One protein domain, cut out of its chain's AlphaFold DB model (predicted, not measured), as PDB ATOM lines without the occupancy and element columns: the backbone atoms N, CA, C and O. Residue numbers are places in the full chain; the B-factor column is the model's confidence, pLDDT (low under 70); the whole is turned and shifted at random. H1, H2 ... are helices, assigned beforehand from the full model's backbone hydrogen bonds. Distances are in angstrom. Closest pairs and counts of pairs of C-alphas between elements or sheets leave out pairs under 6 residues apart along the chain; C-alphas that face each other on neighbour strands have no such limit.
ATOM      1  N   ILE A 682     -36.048  10.172  -2.295       59.47
ATOM      2  CA  ILE A 682     -36.338   9.375  -1.097       59.47
ATOM      3  C   ILE A 682     -36.484  10.239   0.170       59.47
ATOM      4  O   ILE A 682     -37.136   9.833   1.120       59.47
ATOM      5  N   GLU A 683     -35.920  11.451   0.150       61.00
ATOM      6  CA  GLU A 683     -35.923  12.429   1.249       61.00
ATOM      7  C   GLU A 683     -37.269  13.162   1.419       61.00
ATOM      8  O   GLU A 683     -37.526  13.721   2.482       61.00
ATOM      9  N   ASP A 684     -38.134  13.150   0.397       60.97
ATOM     10  CA  ASP A 684     -39.422  13.866   0.388       60.97
ATOM     11  C   ASP A 684     -40.587  13.029   0.981       60.97
ATOM     12  O   ASP A 684     -41.729  13.496   1.018       60.97
ATOM     13  N   TYR A 685     -40.329  11.795   1.442       62.41
ATOM     14  CA  TYR A 685     -41.342  10.837   1.914       62.41
ATOM     15  C   TYR A 685     -41.042  10.303   3.318       62.41
ATOM     16  O   TYR A 685     -39.891  10.060   3.673       62.41
ATOM     17  N   SER A 686     -42.085  10.067   4.121       66.75
ATOM     18  CA  SER A 686     -41.932   9.448   5.443       66.75
ATOM     19  C   SER A 686     -41.698   7.934   5.351       66.75
ATOM     20  O   SER A 686     -42.201   7.268   4.446       66.75
ATOM     21  N   GLU A 687     -40.998   7.379   6.346       59.00
ATOM     22  CA  GLU A 687     -40.729   5.937   6.511       59.00
ATOM     23  C   GLU A 687     -42.004   5.072   6.379       59.00
ATOM     24  O   GLU A 687     -41.981   3.976   5.829       59.00
ATOM     25  N   GLU A 688     -43.148   5.596   6.831       62.50
ATOM     26  CA  GLU A 688     -44.466   4.956   6.746       62.50
ATOM     27  C   GLU A 688     -44.994   4.863   5.300       62.50
ATOM     28  O   GLU A 688     -45.526   3.829   4.898       62.50
ATOM     29  N   GLN A 689     -44.780   5.895   4.474       61.28
ATOM     30  CA  GLN A 689     -45.114   5.876   3.039       61.28
ATOM     31  C   GLN A 689     -44.097   5.086   2.199       61.28
ATOM     32  O   GLN A 689     -44.370   4.734   1.048       61.28
ATOM     33  N   LEU A 690     -42.941   4.773   2.789       65.94
ATOM     34  CA  LEU A 690     -41.946   3.849   2.258       65.94
ATOM     35  C   LEU A 690     -42.188   2.386   2.664       65.94
ATOM     36  O   LEU A 690     -41.384   1.528   2.308       65.94
ATOM     37  N   GLN A 691     -43.292   2.057   3.342       69.31
ATOM     38  CA  GLN A 691     -43.675   0.662   3.561       69.31
ATOM     39  C   GLN A 691     -44.302   0.039   2.307       69.31
ATOM     40  O   GLN A 691     -44.973   0.700   1.511       69.31
ATOM     41  N   LYS A 692     -44.108  -1.275   2.135       71.94
ATOM     42  CA  LYS A 692     -44.732  -2.033   1.046       71.94
ATOM     43  C   LYS A 692     -46.260  -2.019   1.211       71.94
ATOM     44  O   LYS A 692     -46.742  -2.518   2.229       71.94
ATOM     45  N   PRO A 693     -47.043  -1.558   0.217       75.00
ATOM     46  CA  PRO A 693     -48.498  -1.607   0.306       75.00
ATOM     47  C   PRO A 693     -48.992  -3.049   0.432       75.00
ATOM     48  O   PRO A 693     -48.671  -3.895  -0.403       75.00
ATOM     49  N   ASN A 694     -49.829  -3.325   1.434       70.38
ATOM     50  CA  ASN A 694     -50.438  -4.646   1.647       70.38
ATOM     51  C   ASN A 694     -51.629  -4.919   0.695       70.38
ATOM     52  O   ASN A 694     -52.579  -5.615   1.040       70.38
ATOM     53  N   LYS A 695     -51.605  -4.314  -0.499       77.75
ATOM     54  CA  LYS A 695     -52.616  -4.443  -1.554       77.75
ATOM     55  C   LYS A 695     -52.023  -5.236  -2.713       77.75
ATOM     56  O   LYS A 695     -50.891  -4.990  -3.123       77.75
ATOM     57  N   ASN A 696     -52.795  -6.170  -3.263       82.00
ATOM     58  CA  ASN A 696     -52.401  -6.902  -4.465       82.00
ATOM     59  C   ASN A 696     -52.343  -5.950  -5.680       82.00
ATOM     60  O   ASN A 696     -53.149  -5.024  -5.773       82.00
ATOM     61  N   TYR A 697     -51.441  -6.200  -6.635       77.00
ATOM     62  CA  TYR A 697     -51.255  -5.363  -7.828       77.00
ATOM     63  C   TYR A 697     -52.547  -5.135  -8.623       77.00
ATOM     64  O   TYR A 697     -52.732  -4.041  -9.143       77.00
ATOM     65  N   GLY A 698     -53.461  -6.112  -8.674       81.81
ATOM     66  CA  GLY A 698     -54.772  -5.938  -9.315       81.81
ATOM     67  C   GLY A 698     -55.593  -4.796  -8.702       81.81
ATOM     68  O   GLY A 698     -56.104  -3.959  -9.435       81.81
ATOM     69  N   VAL A 699     -55.625  -4.698  -7.367       82.94
ATOM     70  CA  VAL A 699     -56.316  -3.617  -6.636       82.94
ATOM     71  C   VAL A 699     -55.627  -2.271  -6.875       82.94
ATOM     72  O   VAL A 699     -56.287  -1.254  -7.040       82.94
ATOM     73  N   LEU A 700     -54.292  -2.256  -6.950       82.94
ATOM     74  CA  LEU A 700     -53.523  -1.040  -7.244       82.94
ATOM     75  C   LEU A 700     -53.759  -0.528  -8.675       82.94
ATOM     76  O   LEU A 700     -53.809   0.681  -8.896       82.94
ATOM     77  N   ILE A 701     -53.905  -1.438  -9.640       84.31
ATOM     78  CA  ILE A 701     -54.245  -1.106 -11.026       84.31
ATOM     79  C   ILE A 701     -55.673  -0.556 -11.081       84.31
ATOM     80  O   ILE A 701     -55.851   0.555 -11.577       84.31
ATOM     81  N   ASP A 702     -56.645  -1.262 -10.500       81.50
ATOM     82  CA  ASP A 702     -58.055  -0.858 -10.451       81.50
ATOM     83  C   ASP A 702     -58.261   0.513  -9.776       81.50
ATOM     84  O   ASP A 702     -58.903   1.398 -10.342       81.50
ATOM     85  N   GLU A 703     -57.591   0.766  -8.643       83.56
ATOM     86  CA  GLU A 703     -57.544   2.088  -7.998       83.56
ATOM     87  C   GLU A 703     -57.047   3.188  -8.952       83.56
ATOM     88  O   GLU A 703     -57.584   4.296  -8.950       83.56
ATOM     89  N   THR A 704     -56.031   2.914  -9.780       83.12
ATOM     90  CA  THR A 704     -55.485   3.910 -10.724       83.12
ATOM     91  C   THR A 704     -56.249   4.043 -12.039       83.12
ATOM     92  O   THR A 704     -56.127   5.090 -12.676       83.12
ATOM     93  N   LEU A 705     -57.035   3.035 -12.428       82.69
ATOM     94  CA  LEU A 705     -57.992   3.115 -13.532       82.69
ATOM     95  C   LEU A 705     -59.215   3.930 -13.094       82.69
ATOM     96  O   LEU A 705     -59.488   4.988 -13.656       82.69
ATOM     97  N   THR A 706     -59.860   3.514 -12.002       81.38
ATOM     98  CA  THR A 706     -61.023   4.188 -11.407       81.38
ATOM     99  C   THR A 706     -60.732   5.660 -11.089       81.38
ATOM    100  O   THR A 706     -61.524   6.537 -11.429       81.38
ATOM    101  N   ALA A 707     -59.561   5.978 -10.521       78.38
ATOM    102  CA  ALA A 707     -59.166   7.358 -10.207       78.38
ATOM    103  C   ALA A 707     -58.772   8.227 -11.425       78.38
ATOM    104  O   ALA A 707     -58.322   9.360 -11.239       78.38
ATOM    105  N   ALA A 708     -58.888   7.715 -12.652       74.19
ATOM    106  CA  ALA A 708     -58.563   8.433 -13.884       74.19
ATOM    107  C   ALA A 708     -59.727   8.514 -14.895       74.19
ATOM    108  O   ALA A 708     -59.579   9.207 -15.900       74.19
ATOM    109  N   GLY A 709     -60.880   7.907 -14.594       70.19
ATOM    110  CA  GLY A 709     -62.108   8.032 -15.386       70.19
ATOM    111  C   GLY A 709     -62.200   7.066 -16.579       70.19
ATOM    112  O   GLY A 709     -61.413   6.128 -16.676       70.19
ATOM    113  N   PRO A 710     -63.176   7.275 -17.488       66.38
ATOM    114  CA  PRO A 710     -63.416   6.387 -18.632       66.38
ATOM    115  C   PRO A 710     -62.341   6.477 -19.734       66.38
ATOM    116  O   PRO A 710     -62.306   5.622 -20.616       66.38
ATOM    117  N   ASP A 711     -61.454   7.477 -19.688       69.00
ATOM    118  CA  ASP A 711     -60.326   7.608 -20.614       69.00
ATOM    119  C   ASP A 711     -59.262   6.534 -20.335       69.00
ATOM    120  O   ASP A 711     -58.429   6.669 -19.435       69.00
ATOM    121  N   GLY A 712     -59.273   5.469 -21.141       71.00
ATOM    122  CA  GLY A 712     -58.372   4.322 -21.015       71.00
ATOM    123  C   GLY A 712     -56.890   4.703 -20.886       71.00
ATOM    124  O   GLY A 712     -56.291   5.331 -21.764       71.00
ATOM    125  N   LEU A 713     -56.269   4.287 -19.781       79.88
ATOM    126  CA  LEU A 713     -54.863   4.552 -19.491       79.88
ATOM    127  C   LEU A 713     -53.965   3.589 -20.267       79.88
ATOM    128  O   LEU A 713     -54.111   2.372 -20.158       79.88
ATOM    129  N   THR A 714     -52.927   4.105 -20.930       83.69
ATOM    130  CA  THR A 714     -51.836   3.225 -21.375       83.69
ATOM    131  C   THR A 714     -51.138   2.613 -20.159       83.69
ATOM    132  O   THR A 714     -50.950   3.277 -19.137       83.69
ATOM    133  N   LEU A 715     -50.675   1.368 -20.279       77.38
ATOM    134  CA  LEU A 715     -50.008   0.628 -19.200       77.38
ATOM    135  C   LEU A 715     -48.848   1.419 -18.551       77.38
ATOM    136  O   LEU A 715     -48.667   1.421 -17.336       77.38
ATOM    137  N   LYS A 716     -48.125   2.211 -19.353       77.44
ATOM    138  CA  LYS A 716     -47.046   3.096 -18.886       77.44
ATOM    139  C   LYS A 716     -47.539   4.283 -18.039       77.44
ATOM    140  O   LYS A 716     -46.809   4.754 -17.171       77.44
ATOM    141  N   GLN A 717     -48.761   4.774 -18.263       81.00
ATOM    142  CA  GLN A 717     -49.414   5.777 -17.407       81.00
ATOM    143  C   GLN A 717     -49.954   5.156 -16.113       81.00
ATOM    144  O   GLN A 717     -49.889   5.816 -15.077       81.00
ATOM    145  N   ILE A 718     -50.423   3.901 -16.153       82.50
ATOM    146  CA  ILE A 718     -50.800   3.123 -14.959       82.50
ATOM    147  C   ILE A 718     -49.582   3.004 -14.034       82.50
ATOM    148  O   ILE A 718     -49.628   3.479 -12.903       82.50
ATOM    149  N   TYR A 719     -48.444   2.505 -14.533       79.88
ATOM    150  CA  TYR A 719     -47.204   2.420 -13.747       79.88
ATOM    151  C   TYR A 719     -46.740   3.783 -13.220       79.88
ATOM    152  O   TYR A 719     -46.379   3.903 -12.049       79.88
ATOM    153  N   LYS A 720     -46.819   4.840 -14.046       80.38
ATOM    154  CA  LYS A 720     -46.495   6.210 -13.621       80.38
ATOM    155  C   LYS A 720     -47.362   6.663 -12.435       80.38
ATOM    156  O   LYS A 720     -46.831   7.271 -11.510       80.38
ATOM    157  N   ARG A 721     -48.659   6.333 -12.434       80.88
ATOM    158  CA  ARG A 721     -49.612   6.661 -11.358       80.88
ATOM    159  C   ARG A 721     -49.452   5.771 -10.119       80.88
ATOM    160  O   ARG A 721     -49.512   6.295  -9.010       80.88
ATOM    161  N   ILE A 722     -49.171   4.473 -10.273       82.81
ATOM    162  CA  ILE A 722     -48.890   3.567  -9.143       82.81
ATOM    163  C   ILE A 722     -47.624   4.024  -8.401       82.81
ATOM    164  O   ILE A 722     -47.673   4.200  -7.186       82.81
ATOM    165  N   CYS A 723     -46.527   4.315  -9.108       81.50
ATOM    166  CA  CYS A 723     -45.290   4.804  -8.484       81.50
ATOM    167  C   CYS A 723     -45.434   6.199  -7.841       81.50
ATOM    168  O   CYS A 723     -44.738   6.485  -6.873       81.50
ATOM    169  N   GLN A 724     -46.344   7.054  -8.332       78.12
ATOM    170  CA  GLN A 724     -46.697   8.326  -7.677       78.12
ATOM    171  C   GLN A 724     -47.501   8.133  -6.386       78.12
ATOM    172  O   GLN A 724     -47.321   8.890  -5.437       78.12
ATOM    173  N   ARG A 725     -48.424   7.163  -6.362       75.75
ATOM    174  CA  ARG A 725     -49.282   6.880  -5.199       75.75
ATOM    175  C   ARG A 725     -48.577   6.067  -4.119       75.75
ATOM    176  O   ARG A 725     -48.910   6.216  -2.950       75.75
ATOM    177  N   TYR A 726     -47.626   5.228  -4.513       80.81
ATOM    178  CA  TYR A 726     -46.959   4.261  -3.650       80.81
ATOM    179  C   TYR A 726     -45.443   4.252  -3.944       80.81
ATOM    180  O   TYR A 726     -44.962   3.386  -4.686       80.81
ATOM    181  N   PRO A 727     -44.671   5.203  -3.371       78.56
ATOM    182  CA  PRO A 727     -43.246   5.399  -3.673       78.56
ATOM    183  C   PRO A 727     -42.364   4.172  -3.417       78.56
ATOM    184  O   PRO A 727     -41.305   4.042  -4.033       78.56
ATOM    185  N   TRP A 728     -42.806   3.229  -2.575       78.00
ATOM    186  CA  TRP A 728     -42.129   1.945  -2.369       78.00
ATOM    187  C   TRP A 728     -41.773   1.240  -3.690       78.00
ATOM    188  O   TRP A 728     -40.634   0.804  -3.849       78.00
ATOM    189  N   PHE A 729     -42.687   1.197  -4.669       73.06
ATOM    190  CA  PHE A 729     -42.422   0.568  -5.973       73.06
ATOM    191  C   PHE A 729     -41.401   1.335  -6.826       73.06
ATOM    192  O   PHE A 729     -40.789   0.755  -7.714       73.06
ATOM    193  N   PHE A 730     -41.188   2.629  -6.574       73.44
ATOM    194  CA  PHE A 730     -40.175   3.407  -7.287       73.44
ATOM    195  C   PHE A 730     -38.761   3.151  -6.739       73.44
ATOM    196  O   PHE A 730     -37.816   3.066  -7.520       73.44
ATOM    197  N   PHE A 731     -38.620   2.983  -5.417       71.00
ATOM    198  CA  PHE A 731     -37.317   2.821  -4.757       71.00
ATOM    199  C   PHE A 731     -36.889   1.363  -4.511       71.00
ATOM    200  O   PHE A 731     -35.693   1.087  -4.525       71.00
ATOM    201  N   HIS A 732     -37.824   0.428  -4.296       65.44
ATOM    202  CA  HIS A 732     -37.508  -0.929  -3.814       65.44
ATOM    203  C   HIS A 732     -37.653  -2.054  -4.853       65.44
ATOM    204  O   HIS A 732     -37.285  -3.191  -4.555       65.44
ATOM    205  N   THR A 733     -38.150  -1.791  -6.069       67.00
ATOM    206  CA  THR A 733     -38.174  -2.808  -7.140       67.00
ATOM    207  C   THR A 733     -37.087  -2.540  -8.180       67.00
ATOM    208  O   THR A 733     -37.291  -1.777  -9.124       67.00
ATOM    209  N   GLU A 734     -35.935  -3.205  -8.043       52.31
ATOM    210  CA  GLU A 734     -34.820  -3.106  -9.004       52.31
ATOM    211  C   GLU A 734     -35.196  -3.600 -10.420       52.31
ATOM    212  O   GLU A 734     -34.588  -3.201 -11.415       52.31
ATOM    213  N   THR A 735     -36.201  -4.475 -10.537       50.53
ATOM    214  CA  THR A 735     -36.538  -5.203 -11.766       50.53
ATOM    215  C   THR A 735     -37.798  -4.683 -12.465       50.53
ATOM    216  O   THR A 735     -38.912  -5.167 -12.274       50.53
ATOM    217  N   LYS A 736     -37.604  -3.785 -13.435       56.88
ATOM    218  CA  LYS A 736     -38.637  -3.315 -14.386       56.88
ATOM    219  C   LYS A 736     -39.049  -4.359 -15.446       56.88
ATOM    220  O   LYS A 736     -39.446  -4.016 -16.556       56.88
ATOM    221  N   GLY A 737     -38.968  -5.651 -15.117       51.78
ATOM    222  CA  GLY A 737     -39.253  -6.750 -16.050       51.78
ATOM    223  C   GLY A 737     -40.700  -6.750 -16.552       51.78
ATOM    224  O   GLY A 737     -40.945  -7.005 -17.726       51.78
ATOM    225  N   TRP A 738     -41.651  -6.365 -15.697       53.06
ATOM    226  CA  TRP A 738     -43.057  -6.194 -16.075       53.06
ATOM    227  C   TRP A 738     -43.312  -5.008 -17.024       53.06
ATOM    228  O   TRP A 738     -44.136  -5.143 -17.924       53.06
ATOM    229  N   GLU A 739     -42.535  -3.914 -16.945       50.00
ATOM    230  CA  GLU A 739     -42.605  -2.822 -17.938       50.00
ATOM    231  C   GLU A 739     -42.151  -3.257 -19.343       50.00
ATOM    232  O   GLU A 739     -42.394  -2.539 -20.312       50.00
ATOM    233  N   SER A 740     -41.468  -4.401 -19.455       45.47
ATOM    234  CA  SER A 740     -40.777  -4.832 -20.674       45.47
ATOM    235  C   SER A 740     -41.604  -5.767 -21.566       45.47
ATOM    236  O   SER A 740     -41.192  -6.012 -22.694       45.47
TER     237      SER A 740
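What this domain is: This is residues 682 to 740 of the 747 residues of the protein "Fork-head domain-containing protein" of Ophiocordyceps australis (UniProt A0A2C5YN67). What shape do these atoms make? Two helices, H1 and H2, cross each other at about a right angle and make the core, and a helix of one short turn, H3, follows at the far end of H2. The stretch before H1, residues 682 to 696, runs with no named element along the outside, and residues 732 to 740 trail off after H3. What is it built of? The printed part has 59 residues with three named helices, in the order H1, H2, H3, and no named strand; the class is all helix, though under half of the residues, 25 of 59, are in named elements. How large and how dense is it? It is only just compact, close to loose, with a radius of gyration of the C-alphas of 12.0 A, and the C-alphas span 34 by 24 by 21 A along their three main axes.

Where its parts are: What comes first along the printed part? The C-alpha of Ile 682 stands at (-36.338, 9.375, -1.097), and residues 682 to 696 form a stretch of 15 residues with no named element. Where do the two longer helices run? H1 holds residues 697 to 706 and measures 14.1 A from its first to its last C-alpha, beginning at C-alpha 697 at (-51.255, -5.363, -7.828). H2 holds residues 715 to 725, the longest helix with 11 residues, and measures 15.4 A from first to last C-alpha. Where does the last named element end? H3 holds residues 728 to 731, with 5.4 A from first to last C-alpha, and ends at C-alpha 731 at (-37.317, 2.821, -4.757).

How they stand to each other: How do H1 and H2 stand to each other? They touch, with 7 pairs of C-alphas within 8 A and their centres 9.8 A apart. The closest C-alphas of the two are those of Thr 704 and Ile 718, 6.4 A apart. Their lines stand about perpendicular, at 84 degrees. Where is H3 in this arrangement? H2 and H3 only just touch, and touch only at the corner by their link, with 3 pairs of C-alphas within 8 A. The closest C-alphas of this pair are those of Cys 723 and Phe 730, 5.4 A apart. H1 and H3 are apart, with no C-alpha of the one within 8 A of the other. What do the backbone N and O atoms show? In H1 and H2 every O i to N i+4 pair is within hydrogen-bond range. H3, with 4 residues, is too short for such a pair, and its 1 pair of O i to N i+3 is within range.

The domain as a whole: How far does the printed part reach? The two C-alphas farthest apart are those of Glu 683 and Pro 710, at 34.5 A, while the C-alphas of Ile 682 and Ser 740 are 24.6 A apart. The C-alphas of residues 682 to 696 lie 10 to 18 A from the mean of all C-alphas. Is it cut, and how are its helices linked? The printed part has no cut, and in the full chain of 747 residues it begins at residue 682 and ends at residue 740. The link from H1 to H2 is short, with 8 residues between them, and the link from H2 to H3 is tight, with 2. Where is the model less sure? The mean pLDDT of the printed part is 71.9, and 21 residues are under 70, namely residues 682 to 691, 710 to 711 and 732 to 740. The mean pLDDT is 82 for H1, 80 for H2 and 74 for H3.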